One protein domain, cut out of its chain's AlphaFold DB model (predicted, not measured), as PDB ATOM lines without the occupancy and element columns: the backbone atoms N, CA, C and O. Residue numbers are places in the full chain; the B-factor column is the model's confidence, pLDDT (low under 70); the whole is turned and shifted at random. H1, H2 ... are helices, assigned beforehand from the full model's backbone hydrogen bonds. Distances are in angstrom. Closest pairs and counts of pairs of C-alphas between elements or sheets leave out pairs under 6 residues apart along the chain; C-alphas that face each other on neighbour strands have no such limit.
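This is residues 10 to 81 and 506 to 521 of the 750 residues of an uncharacterized protein of Xylaria flabelliformis (UniProt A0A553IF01). What is the shape? There is little regular structure: a long loop stretch, residues 15 to 64, winds from short H1 to the longest helix, H2, with H4 crosswise to H2. What is printed? The printed part has 88 residues, with four named helices, H1 to H4 in order, and no named strand; the class is all helix, though named elements hold only 33 residues. The whole is compact, with a radius of gyration of the C-alphas of 12.9 A and spans of 33 by 31 by 27 A.

Where is H1? Residues 10 to 14, from C-alpha 10 at (198.961, 135.719, 114.852). What follows? H2 is residues 65 to 80, 21.5 A long from first to last C-alpha; H3 is 506 to 509; H4 is 513 to 520, ending at C-alpha 520 at (184.336, 117.121, 109.309).

Which helices touch? H2, with residues 69 to 72 alone, and H4 only just touch, with 3 pairs of C-alphas within 8 A, about perpendicular at 82 degrees; the closest C-alphas, of Phe 72 and His 517, are 6.8 A apart. And the backbones? Every O i to N i+4 pair is within hydrogen-bond range in H1, H2 and H4; H3 is too short for one.

Where is the cut? Residues 82 to 505 are not printed, and C-alphas 81 and 506 are 22.1 A apart. Where is confidence low? 19 residues have pLDDT under 70, among them 37 to 43.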
ATOM      1  N   TRP A  10     200.115 135.259 115.635       81.44
ATOM      2  CA  TRP A  10     198.961 135.719 114.852       81.44
ATOM      3  C   TRP A  10     197.872 136.368 115.710       81.44
ATOM      4  O   TRP A  10     197.333 137.398 115.309       81.44
ATOM      5  N   ALA A  11     197.579 135.834 116.902       80.88
ATOM      6  CA  ALA A  11     196.618 136.453 117.823       80.88
ATOM      7  C   ALA A  11     197.136 137.752 118.449       80.88
ATOM      8  O   ALA A  11     196.367 138.679 118.673       80.88
ATOM      9  N   ALA A  12     198.433 137.827 118.732       79.88
ATOM     10  CA  ALA A  12     199.083 139.006 119.281       79.88
ATOM     11  C   ALA A  12     199.091 140.146 118.264       79.88
ATOM     12  O   ALA A  12     198.903 141.300 118.637       79.88
ATOM     13  N   ARG A  13     199.293 139.821 116.980       79.50
ATOM     14  CA  ARG A  13     199.317 140.812 115.907       79.50
ATOM     15  C   ARG A  13     197.920 141.241 115.486       79.50
ATOM     16  O   ARG A  13     197.623 142.423 115.525       79.50
ATOM     17  N   HIS A  14     197.063 140.299 115.111       77.50
ATOM     18  CA  HIS A  14     195.786 140.588 114.454       77.50
ATOM     19  C   HIS A  14     194.561 140.263 115.317       77.50
ATOM     20  O   HIS A  14     193.441 140.203 114.816       77.50
ATOM     21  N   GLY A  15     194.775 140.000 116.606       76.50
ATOM     22  CA  GLY A  15     193.711 139.659 117.535       76.50
ATOM     23  C   GLY A  15     193.193 138.236 117.418       76.50
ATOM     24  O   GLY A  15     193.556 137.440 116.547       76.50
ATOM     25  N   ILE A  16     192.299 137.918 118.348       73.38
ATOM     26  CA  ILE A  16     191.576 136.653 118.384       73.38
ATOM     27  C   ILE A  16     190.278 136.863 117.631       73.38
ATOM     28  O   ILE A  16     189.460 137.678 118.050       73.38
ATOM     29  N   VAL A  17     190.083 136.119 116.543       62.72
ATOM     30  CA  VAL A  17     188.816 136.146 115.819       62.72
ATOM     31  C   VAL A  17     187.834 135.171 116.437       62.72
ATOM     32  O   VAL A  17     187.849 133.980 116.149       62.72
ATOM     33  N   GLY A  18     187.007 135.713 117.321       58.59
ATOM     34  CA  GLY A  18     186.052 134.980 118.133       58.59
ATOM     35  C   GLY A  18     186.196 135.374 119.603       58.59
ATOM     36  O   GLY A  18     187.219 135.935 120.003       58.59
ATOM     37  N   PRO A  19     185.185 135.104 120.432       56.00
ATOM     38  CA  PRO A  19     185.276 135.372 121.856       56.00
ATOM     39  C   PRO A  19     186.455 134.638 122.465       56.00
ATOM     40  O   PRO A  19     186.720 133.481 122.130       56.00
ATOM     41  N   ALA A  20     187.102 135.272 123.441       54.56
ATOM     42  CA  ALA A  20     188.222 134.665 124.150       54.56
ATOM     43  C   ALA A  20     187.883 133.272 124.709       54.56
ATOM     44  O   ALA A  20     188.803 132.509 124.975       54.56
ATOM     45  N   SER A  21     186.599 132.956 124.928       54.41
ATOM     46  CA  SER A  21     186.073 131.680 125.427       54.41
ATOM     47  C   SER A  21     185.989 130.541 124.407       54.41
ATOM     48  O   SER A  21     185.685 129.429 124.830       54.41
ATOM     49  N   ASP A  22     186.242 130.762 123.116       70.75
ATOM     50  CA  ASP A  22     186.199 129.671 122.136       70.75
ATOM     51  C   ASP A  22     187.331 128.662 122.400       70.75
ATOM     52  O   ASP A  22     188.520 128.987 122.310       70.75
ATOM     53  N   ALA A  23     186.962 127.425 122.747       66.69
ATOM     54  CA  ALA A  23     187.901 126.346 123.049       66.69
ATOM     55  C   ALA A  23     188.788 125.995 121.848       66.69
ATOM     56  O   ALA A  23     189.928 125.564 122.012       66.69
ATOM     57  N   VAL A  24     188.298 126.240 120.635       72.38
ATOM     58  CA  VAL A  24     189.002 125.900 119.395       72.38
ATOM     59  C   VAL A  24     190.184 126.825 119.173       72.38
ATOM     60  O   VAL A  24     191.161 126.437 118.554       72.38
ATOM     61  N   PHE A  25     190.195 128.008 119.768       75.19
ATOM     62  CA  PHE A  25     191.345 128.900 119.692       75.19
ATOM     63  C   PHE A  25     192.242 128.832 120.926       75.19
ATOM     64  O   PHE A  25     193.075 129.709 121.116       75.19
ATOM     65  N   ARG A  26     192.132 127.792 121.760       76.69
ATOM     66  CA  ARG A  26     192.969 127.616 122.954       76.69
ATOM     67  C   ARG A  26     193.791 126.331 122.869       76.69
ATOM     68  O   ARG A  26     193.250 125.253 122.650       76.69
ATOM     69  N   ARG A  27     195.104 126.422 123.091       73.81
ATOM     70  CA  ARG A  27     196.022 125.268 123.120       73.81
ATOM     71  C   ARG A  27     197.088 125.478 124.174       73.81
ATOM     72  O   ARG A  27     197.756 126.497 124.146       73.81
ATOM     73  N   GLU A  28     197.281 124.517 125.077       76.75
ATOM     74  CA  GLU A  28     198.384 124.570 126.061       76.75
ATOM     75  C   GLU A  28     198.413 125.894 126.869       76.75
ATOM     76  O   GLU A  28     199.457 126.346 127.327       76.75
ATOM     77  N   GLY A  29     197.250 126.537 127.041       77.94
ATOM     78  CA  GLY A  29     197.132 127.843 127.693       77.94
ATOM     79  C   GLY A  29     197.472 129.058 126.819       77.94
ATOM     80  O   GLY A  29     197.488 130.160 127.357       77.94
ATOM     81  N   ILE A  30     197.708 128.887 125.516       80.94
ATOM     82  CA  ILE A  30     197.905 129.939 124.506       80.94
ATOM     83  C   ILE A  30     196.595 130.189 123.750       80.94
ATOM     84  O   ILE A  30     195.872 129.243 123.424       80.94
ATOM     85  N   GLN A  31     196.293 131.457 123.462       81.56
ATOM     86  CA  GLN A  31     195.164 131.864 122.622       81.56
ATOM     87  C   GLN A  31     195.612 132.135 121.177       81.56
ATOM     88  O   GLN A  31     196.565 132.875 120.923       81.56
ATOM     89  N   HIS A  32     194.912 131.534 120.222       79.00
ATOM     90  CA  HIS A  32     195.212 131.555 118.796       79.00
ATOM     91  C   HIS A  32     194.247 132.443 118.016       79.00
ATOM     92  O   HIS A  32     193.138 132.727 118.461       79.00
ATOM     93  N   SER A  33     194.678 132.898 116.842       77.69
ATOM     94  CA  SER A  33     193.807 133.648 115.943       77.69
ATOM     95  C   SER A  33     193.052 132.703 115.014       77.69
ATOM     96  O   SER A  33     193.577 131.669 114.606       77.69
ATOM     97  N   GLY A  34     191.849 133.103 114.598       73.00
ATOM     98  CA  GLY A  34     191.139 132.443 113.504       73.00
ATOM     99  C   GLY A  34     191.814 132.623 112.139       73.00
ATOM    100  O   GLY A  34     191.519 131.841 111.236       73.00
ATOM    101  N   ILE A  35     192.718 133.605 111.997       72.44
ATOM    102  CA  ILE A  35     193.424 133.951 110.746       72.44
ATOM    103  C   ILE A  35     194.427 132.878 110.364       72.44
ATOM    104  O   ILE A  35     194.524 132.471 109.212       72.44
ATOM    105  N   ALA A  36     195.194 132.431 111.341       73.31
ATOM    106  CA  ALA A  36     196.128 131.345 111.186       73.31
ATOM    107  C   ALA A  36     195.945 130.483 112.429       73.31
ATOM    108  O   ALA A  36     196.441 130.847 113.503       73.31
ATOM    109  N   PRO A  37     195.203 129.370 112.319       59.25
ATOM    110  CA  PRO A  37     195.263 128.383 113.372       59.25
ATOM    111  C   PRO A  37     196.735 127.975 113.414       59.25
ATOM    112  O   PRO A  37     197.347 127.812 112.361       59.25
ATOM    113  N   GLU A  38     197.339 127.886 114.591       61.81
ATOM    114  CA  GLU A  38     198.701 127.371 114.704       61.81
ATOM    115  C   GLU A  38     198.649 125.863 114.937       61.81
ATOM    116  O   GLU A  38     198.592 125.401 116.084       61.81
ATOM    117  N   PRO A  39     198.698 125.048 113.881       54.53
ATOM    118  CA  PRO A  39     199.385 123.796 113.982       54.53
ATOM    119  C   PRO A  39     200.885 124.055 113.775       54.53
ATOM    120  O   PRO A  39     201.280 124.929 112.998       54.53
ATOM    121  N   ARG A  40     201.728 123.217 114.391       55.91
ATOM    122  CA  ARG A  40     203.119 123.005 113.929       55.91
ATOM    123  C   ARG A  40     203.157 122.502 112.470       55.91
ATOM    124  O   ARG A  40     204.206 122.450 111.843       55.91
ATOM    125  N   ASP A  41     201.971 122.217 111.944       56.59
ATOM    126  CA  ASP A  41     201.663 121.327 110.846       56.59
ATOM    127  C   ASP A  41     201.138 122.082 109.615       56.59
ATOM    128  O   ASP A  41     200.634 121.482 108.667       56.59
ATOM    129  N   SER A  42     201.292 123.408 109.601       59.09
ATOM    130  CA  SER A  42     201.196 124.237 108.399       59.09
ATOM    131  C   SER A  42     202.575 124.797 108.038       59.09
ATOM    132  O   SER A  42     203.419 124.937 108.924       59.09
ATOM    133  N   PRO A  43     202.837 125.133 106.760       56.94
ATOM    134  CA  PRO A  43     203.994 125.939 106.395       56.94
ATOM    135  C   PRO A  43     203.984 127.274 107.151       56.94
ATOM    136  O   PRO A  43     203.343 128.238 106.731       56.94
ATOM    137  N   TRP A  44     204.664 127.312 108.294       70.31
ATOM    138  CA  TRP A  44     204.521 128.400 109.252       70.31
ATOM    139  C   TRP A  44     205.412 129.579 108.874       70.31
ATOM    140  O   TRP A  44     206.595 129.413 108.558       70.31
ATOM    141  N   LEU A  45     204.825 130.771 108.930       71.88
ATOM    142  CA  LEU A  45     205.510 132.050 108.847       71.88
ATOM    143  C   LEU A  45     204.884 132.967 109.898       71.88
ATOM    144  O   LEU A  45     203.663 133.152 109.897       71.88
ATOM    145  N   ASP A  46     205.706 133.509 110.794       76.94
ATOM    146  CA  ASP A  46     205.264 134.549 111.721       76.94
ATOM    147  C   ASP A  46     204.694 135.728 110.914       76.94
ATOM    148  O   ASP A  46     205.311 136.133 109.919       76.94
ATOM    149  N   PRO A  47     203.547 136.303 111.305       75.62
ATOM    150  CA  PRO A  47     202.936 137.391 110.552       75.62
ATOM    151  C   PRO A  47     203.759 138.682 110.590       75.62
ATOM    152  O   PRO A  47     203.433 139.635 109.900       75.62
ATOM    153  N   ILE A  48     204.835 138.763 111.371       78.75
ATOM    154  CA  ILE A  48     205.753 139.901 111.281       78.75
ATOM    155  C   ILE A  48     206.835 139.674 110.216       78.75
ATOM    156  O   ILE A  48     207.377 140.642 109.683       78.75
ATOM    157  N   PHE A  49     207.121 138.415 109.862       81.62
ATOM    158  CA  PHE A  49     208.218 138.002 108.983       81.62
ATOM    159  C   PHE A  49     207.758 137.658 107.556       81.62
ATOM    160  O   PHE A  49     208.255 136.710 106.954       81.62
ATOM    161  N   TYR A  50     206.832 138.429 106.966       76.88
ATOM    162  CA  TYR A  50     206.317 138.187 105.600       76.88
ATOM    163  C   TYR A  50     207.413 138.007 104.530       76.88
ATOM    164  O   TYR A  50     207.207 137.338 103.516       76.88
ATOM    165  N   SER A  51     208.580 138.605 104.769       74.56
ATOM    166  CA  SER A  51     209.760 138.584 103.905       74.56
ATOM    167  C   SER A  51     210.497 137.234 103.884       74.56
ATOM    168  O   SER A  51     211.282 136.988 102.962       74.56
ATOM    169  N   ASP A  52     210.236 136.352 104.851       77.69
ATOM    170  CA  ASP A  52     210.958 135.095 105.038       77.69
ATOM    171  C   ASP A  52     210.272 133.890 104.364       77.69
ATOM    172  O   ASP A  52     209.115 133.915 103.921       77.69
ATOM    173  N   LYS A  53     211.023 132.788 104.251       79.25
ATOM    174  CA  LYS A  53     210.504 131.513 103.743       79.25
ATOM    175  C   LYS A  53     209.744 130.777 104.851       79.25
ATOM    176  O   LYS A  53     210.192 130.794 105.994       79.25
ATOM    177  N   PRO A  54     208.628 130.099 104.525       78.12
ATOM    178  CA  PRO A  54     207.902 129.334 105.524       78.12
ATOM    179  C   PRO A  54     208.752 128.156 105.991       78.12
ATOM    180  O   PRO A  54     209.481 127.546 105.201       78.12
ATOM    181  N   ARG A  55     208.615 127.800 107.264       76.56
ATOM    182  CA  ARG A  55     209.193 126.573 107.815       76.56
ATOM    183  C   ARG A  55     208.315 125.389 107.413       76.56
ATOM    184  O   ARG A  55     207.097 125.473 107.509       76.56
ATOM    185  N   THR A  56     208.925 124.297 106.952       73.75
ATOM    186  CA  THR A  56     208.205 123.129 106.403       73.75
ATOM    187  C   THR A  56     208.497 121.815 107.124       73.75
ATOM    188  O   THR A  56     207.927 120.796 106.746       73.75
ATOM    189  N   SER A  57     209.373 121.815 108.137       66.31
ATOM    190  CA  SER A  57     209.894 120.601 108.787       66.31
ATOM    191  C   SER A  57     208.822 119.692 109.385       66.31
ATOM    192  O   SER A  57     209.031 118.486 109.424       66.31
ATOM    193  N   ASP A  58     207.691 120.265 109.796       66.12
ATOM    194  CA  ASP A  58     206.625 119.570 110.524       66.12
ATOM    195  C   ASP A  58     205.254 119.701 109.825       66.12
ATOM    196  O   ASP A  58     204.228 119.321 110.371       66.12
ATOM    197  N   ALA A  59     205.204 120.224 108.592       69.94
ATOM    198  CA  ALA A  59     203.938 120.477 107.905       69.94
ATOM    199  C   ALA A  59     203.176 119.170 107.568       69.94
ATOM    200  O   ALA A  59     203.736 118.254 106.967       69.94
ATOM    201  N   GLY A  60     201.881 119.106 107.898       67.50
ATOM    202  CA  GLY A  60     200.974 117.995 107.583       67.50
ATOM    203  C   GLY A  60     200.825 116.906 108.657       67.50
ATOM    204  O   GLY A  60     200.154 115.909 108.399       67.50
ATOM    205  N   THR A  61     201.414 117.060 109.849       71.25
ATOM    206  CA  THR A  61     201.354 116.068 110.943       71.25
ATOM    207  C   THR A  61     200.457 116.465 112.120       71.25
ATOM    208  O   THR A  61     200.898 117.157 113.013       71.25
ATOM    209  N   PHE A  62     199.233 115.954 112.231       77.69
ATOM    210  CA  PHE A  62     198.353 116.301 113.364       77.69
ATOM    211  C   PHE A  62     198.596 115.420 114.603       77.69
ATOM    212  O   PHE A  62     198.583 114.191 114.511       77.69
ATOM    213  N   LEU A  63     198.747 116.032 115.781       77.06
ATOM    214  CA  LEU A  63     198.820 115.356 117.083       77.06
ATOM    215  C   LEU A  63     197.463 114.792 117.518       77.06
ATOM    216  O   LEU A  63     197.408 113.795 118.240       77.06
ATOM    217  N   ASN A  64     196.365 115.448 117.133       83.31
ATOM    218  CA  ASN A  64     195.000 115.029 117.452       83.31
ATOM    219  C   ASN A  64     193.967 115.612 116.476       83.31
ATOM    220  O   ASN A  64     194.244 116.536 115.714       83.31
ATOM    221  N   PHE A  65     192.737 115.093 116.537       87.12
ATOM    222  CA  PHE A  65     191.628 115.582 115.717       87.12
ATOM    223  C   PHE A  65     191.320 117.065 115.968       87.12
ATOM    224  O   PHE A  65     191.003 117.779 115.026       87.12
ATOM    225  N   ASN A  66     191.491 117.582 117.184       84.31
ATOM    226  CA  ASN A  66     191.215 118.990 117.474       84.31
ATOM    227  C   ASN A  66     192.128 119.967 116.698       84.31
ATOM    228  O   ASN A  66     191.757 121.115 116.474       84.31
ATOM    229  N   GLU A  67     193.318 119.553 116.248       81.25
ATOM    230  CA  GLU A  67     194.130 120.345 115.302       81.25
ATOM    231  C   GLU A  67     193.525 120.381 113.892       81.25
ATOM    232  O   GLU A  67     193.570 121.419 113.233       81.25
ATOM    233  N   ILE A  68     192.886 119.290 113.465       85.94
ATOM    234  CA  ILE A  68     192.156 119.212 112.194       85.94
ATOM    235  C   ILE A  68     190.909 120.110 112.234       85.94
ATOM    236  O   ILE A  68     190.669 120.855 111.285       85.94
ATOM    237  N   ASP A  69     190.149 120.101 113.340       87.88
ATOM    238  CA  ASP A  69     188.993 121.000 113.515       87.88
ATOM    239  C   ASP A  69     189.398 122.468 113.432       87.88
ATOM    240  O   ASP A  69     188.782 123.236 112.701       87.88
ATOM    241  N   ARG A  70     190.475 122.842 114.127       83.44
ATOM    242  CA  ARG A  70     191.028 124.197 114.079       83.44
ATOM    243  C   ARG A  70     191.389 124.625 112.670       83.44
ATOM    244  O   ARG A  70     191.006 125.717 112.259       83.44
ATOM    245  N   LEU A  71     192.101 123.770 111.934       84.38
ATOM    246  CA  LEU A  71     192.481 124.059 110.558       84.38
ATOM    247  C   LEU A  71     191.249 124.308 109.682       84.38
ATOM    248  O   LEU A  71     191.162 125.355 109.045       84.38
ATOM    249  N   PHE A  72     190.291 123.380 109.671       87.94
ATOM    250  CA  PHE A  72     189.104 123.502 108.823       87.94
ATOM    251  C   PHE A  72     188.200 124.658 109.237       87.94
ATOM    252  O   PHE A  72     187.734 125.404 108.375       87.94
ATOM    253  N   PHE A  73     187.991 124.856 110.538       84.88
ATOM    254  CA  PHE A  73     187.211 125.973 111.051       84.88
ATOM    255  C   PHE A  73     187.816 127.307 110.613       84.88
ATOM    256  O   PHE A  73     187.128 128.131 110.013       84.88
ATOM    257  N   SER A  74     189.119 127.496 110.824       81.69
ATOM    258  CA  SER A  74     189.825 128.696 110.386       81.69
ATOM    259  C   SER A  74     189.845 128.876 108.873       81.69
ATOM    260  O   SER A  74     189.730 130.009 108.417       81.69
ATOM    261  N   GLU A  75     189.995 127.812 108.081       82.12
ATOM    262  CA  GLU A  75     189.959 127.918 106.618       82.12
ATOM    263  C   GLU A  75     188.567 128.277 106.097       82.12
ATOM    264  O   GLU A  75     188.469 129.021 105.124       82.12
ATOM    265  N   ILE A  76     187.495 127.826 106.754       82.06
ATOM    266  CA  ILE A  76     186.136 128.285 106.443       82.06
ATOM    267  C   ILE A  76     185.936 129.732 106.865       82.06
ATOM    268  O   ILE A  76     185.316 130.487 106.123       82.06
ATOM    269  N   LEU A  77     186.465 130.152 108.016       77.25
ATOM    270  CA  LEU A  77     186.415 131.566 108.369       77.25
ATOM    271  C   LEU A  77     187.147 132.398 107.306       77.25
ATOM    272  O   LEU A  77     186.568 133.346 106.777       77.25
ATOM    273  N   GLN A  78     188.376 132.012 106.946       78.56
ATOM    274  CA  GLN A  78     189.209 132.682 105.937       78.56
ATOM    275  C   GLN A  78     188.557 132.716 104.553       78.56
ATOM    276  O   GLN A  78     188.474 133.762 103.914       78.56
ATOM    277  N   GLY A  79     188.098 131.556 104.092       71.81
ATOM    278  CA  GLY A  79     187.629 131.333 102.733       71.81
ATOM    279  C   GLY A  79     186.127 131.473 102.532       71.81
ATOM    280  O   GLY A  79     185.701 131.414 101.393       71.81
ATOM    281  N   GLY A  80     185.319 131.604 103.585       64.88
ATOM    282  CA  GLY A  80     183.859 131.490 103.497       64.88
ATOM    283  C   GLY A  80     183.080 132.437 104.403       64.88
ATOM    284  O   GLY A  80     181.873 132.251 104.544       64.88
ATOM    285  N   THR A  81     183.739 133.423 105.023       64.62
ATOM    286  CA  THR A  81     183.063 134.485 105.780       64.62
ATOM    287  C   THR A  81     183.587 135.870 105.406       64.62
ATOM    288  O   THR A  81     184.739 136.036 105.003       64.62
ATOM    289  N   ASP A 506     199.476 122.511  98.541       88.19
ATOM    290  CA  ASP A 506     198.952 121.338  97.836       88.19
ATOM    291  C   ASP A 506     199.751 120.080  98.184       88.19
ATOM    292  O   ASP A 506     199.172 119.028  98.460       88.19
ATOM    293  N   THR A 507     201.078 120.205  98.262       87.69
ATOM    294  CA  THR A 507     201.970 119.106  98.658       87.69
ATOM    295  C   THR A 507     201.688 118.643 100.087       87.69
ATOM    296  O   THR A 507     201.573 117.445 100.331       87.69
ATOM    297  N   VAL A 508     201.531 119.577 101.030       83.94
ATOM    298  CA  VAL A 508     201.257 119.270 102.448       83.94
ATOM    299  C   VAL A 508     199.864 118.657 102.651       83.94
ATOM    300  O   VAL A 508     199.664 117.835 103.545       83.94
ATOM    301  N   ARG A 509     198.882 119.042 101.830       86.69
ATOM    302  CA  ARG A 509     197.486 118.574 101.924       86.69
ATOM    303  C   ARG A 509     197.217 117.265 101.183       86.69
ATOM    304  O   ARG A 509     196.160 116.654 101.382       86.69
ATOM    305  N   ALA A 510     198.137 116.850 100.316       88.12
ATOM    306  CA  ALA A 510     197.961 115.698  99.451       88.12
ATOM    307  C   ALA A 510     197.619 114.431 100.256       88.12
ATOM    308  O   ALA A 510     198.297 114.062 101.211       88.12
ATOM    309  N   GLY A 511     196.548 113.749  99.845       87.62
ATOM    310  CA  GLY A 511     196.170 112.433 100.364       87.62
ATOM    311  C   GLY A 511     195.311 112.408 101.630       87.62
ATOM    312  O   GLY A 511     194.758 111.355 101.916       87.62
ATOM    313  N   TRP A 512     195.135 113.518 102.356       88.19
ATOM    314  CA  TRP A 512     194.342 113.510 103.599       88.19
ATOM    315  C   TRP A 512     193.299 114.634 103.689       88.19
ATOM    316  O   TRP A 512     192.221 114.415 104.248       88.19
ATOM    317  N   PHE A 513     193.579 115.822 103.138       89.38
ATOM    318  CA  PHE A 513     192.788 117.029 103.411       89.38
ATOM    319  C   PHE A 513     191.331 116.900 102.958       89.38
ATOM    320  O   PHE A 513     190.415 117.097 103.753       89.38
ATOM    321  N   GLN A 514     191.103 116.515 101.699       91.12
ATOM    322  CA  GLN A 514     189.754 116.457 101.130       91.12
ATOM    323  C   GLN A 514     188.861 115.430 101.840       91.12
ATOM    324  O   GLN A 514     187.680 115.690 102.067       91.12
ATOM    325  N   GLU A 515     189.415 114.267 102.188       91.06
ATOM    326  CA  GLU A 515     188.685 113.205 102.882       91.06
ATOM    327  C   GLU A 515     188.274 113.654 104.287       91.06
ATOM    328  O   GLU A 515     187.090 113.612 104.630       91.06
ATOM    329  N   ASN A 516     189.228 114.169 105.067       90.69
ATOM    330  CA  ASN A 516     188.968 114.643 106.422       90.69
ATOM    331  C   ASN A 516     188.016 115.845 106.431       90.69
ATOM    332  O   ASN A 516     187.110 115.890 107.259       90.69
ATOM    333  N   HIS A 517     188.154 116.777 105.486       91.19
ATOM    334  CA  HIS A 517     187.257 117.928 105.371       91.19
ATOM    335  C   HIS A 517     185.816 117.490 105.069       91.19
ATOM    336  O   HIS A 517     184.869 117.959 105.700       91.19
ATOM    337  N   ASN A 518     185.639 116.533 104.150       91.69
ATOM    338  CA  ASN A 518     184.325 115.982 103.802       91.69
ATOM    339  C   ASN A 518     183.649 115.257 104.975       91.69
ATOM    340  O   ASN A 518     182.419 115.262 105.068       91.69
ATOM    341  N   LEU A 519     184.430 114.619 105.850       90.69
ATOM    342  CA  LEU A 519     183.921 114.032 107.087       90.69
ATOM    343  C   LEU A 519     183.550 115.127 108.084       90.69
ATOM    344  O   LEU A 519     182.424 115.157 108.577       90.69
ATOM    345  N   TRP A 520     184.473 116.053 108.331       92.56
ATOM    346  CA  TRP A 520     184.336 117.121 109.309       92.56
ATOM    347  C   TRP A 520     183.125 118.028 109.045       92.56
ATOM    348  O   TRP A 520     182.347 118.270 109.971       92.56
ATOM    349  N   ILE A 521     182.882 118.436 107.791       91.00
ATOM    350  CA  ILE A 521     181.765 119.334 107.428       91.00
ATOM    351  C   ILE A 521     180.380 118.723 107.707       91.00
ATOM    352  O   ILE A 521     179.390 119.438 107.828       91.00
TER     353      ILE A 521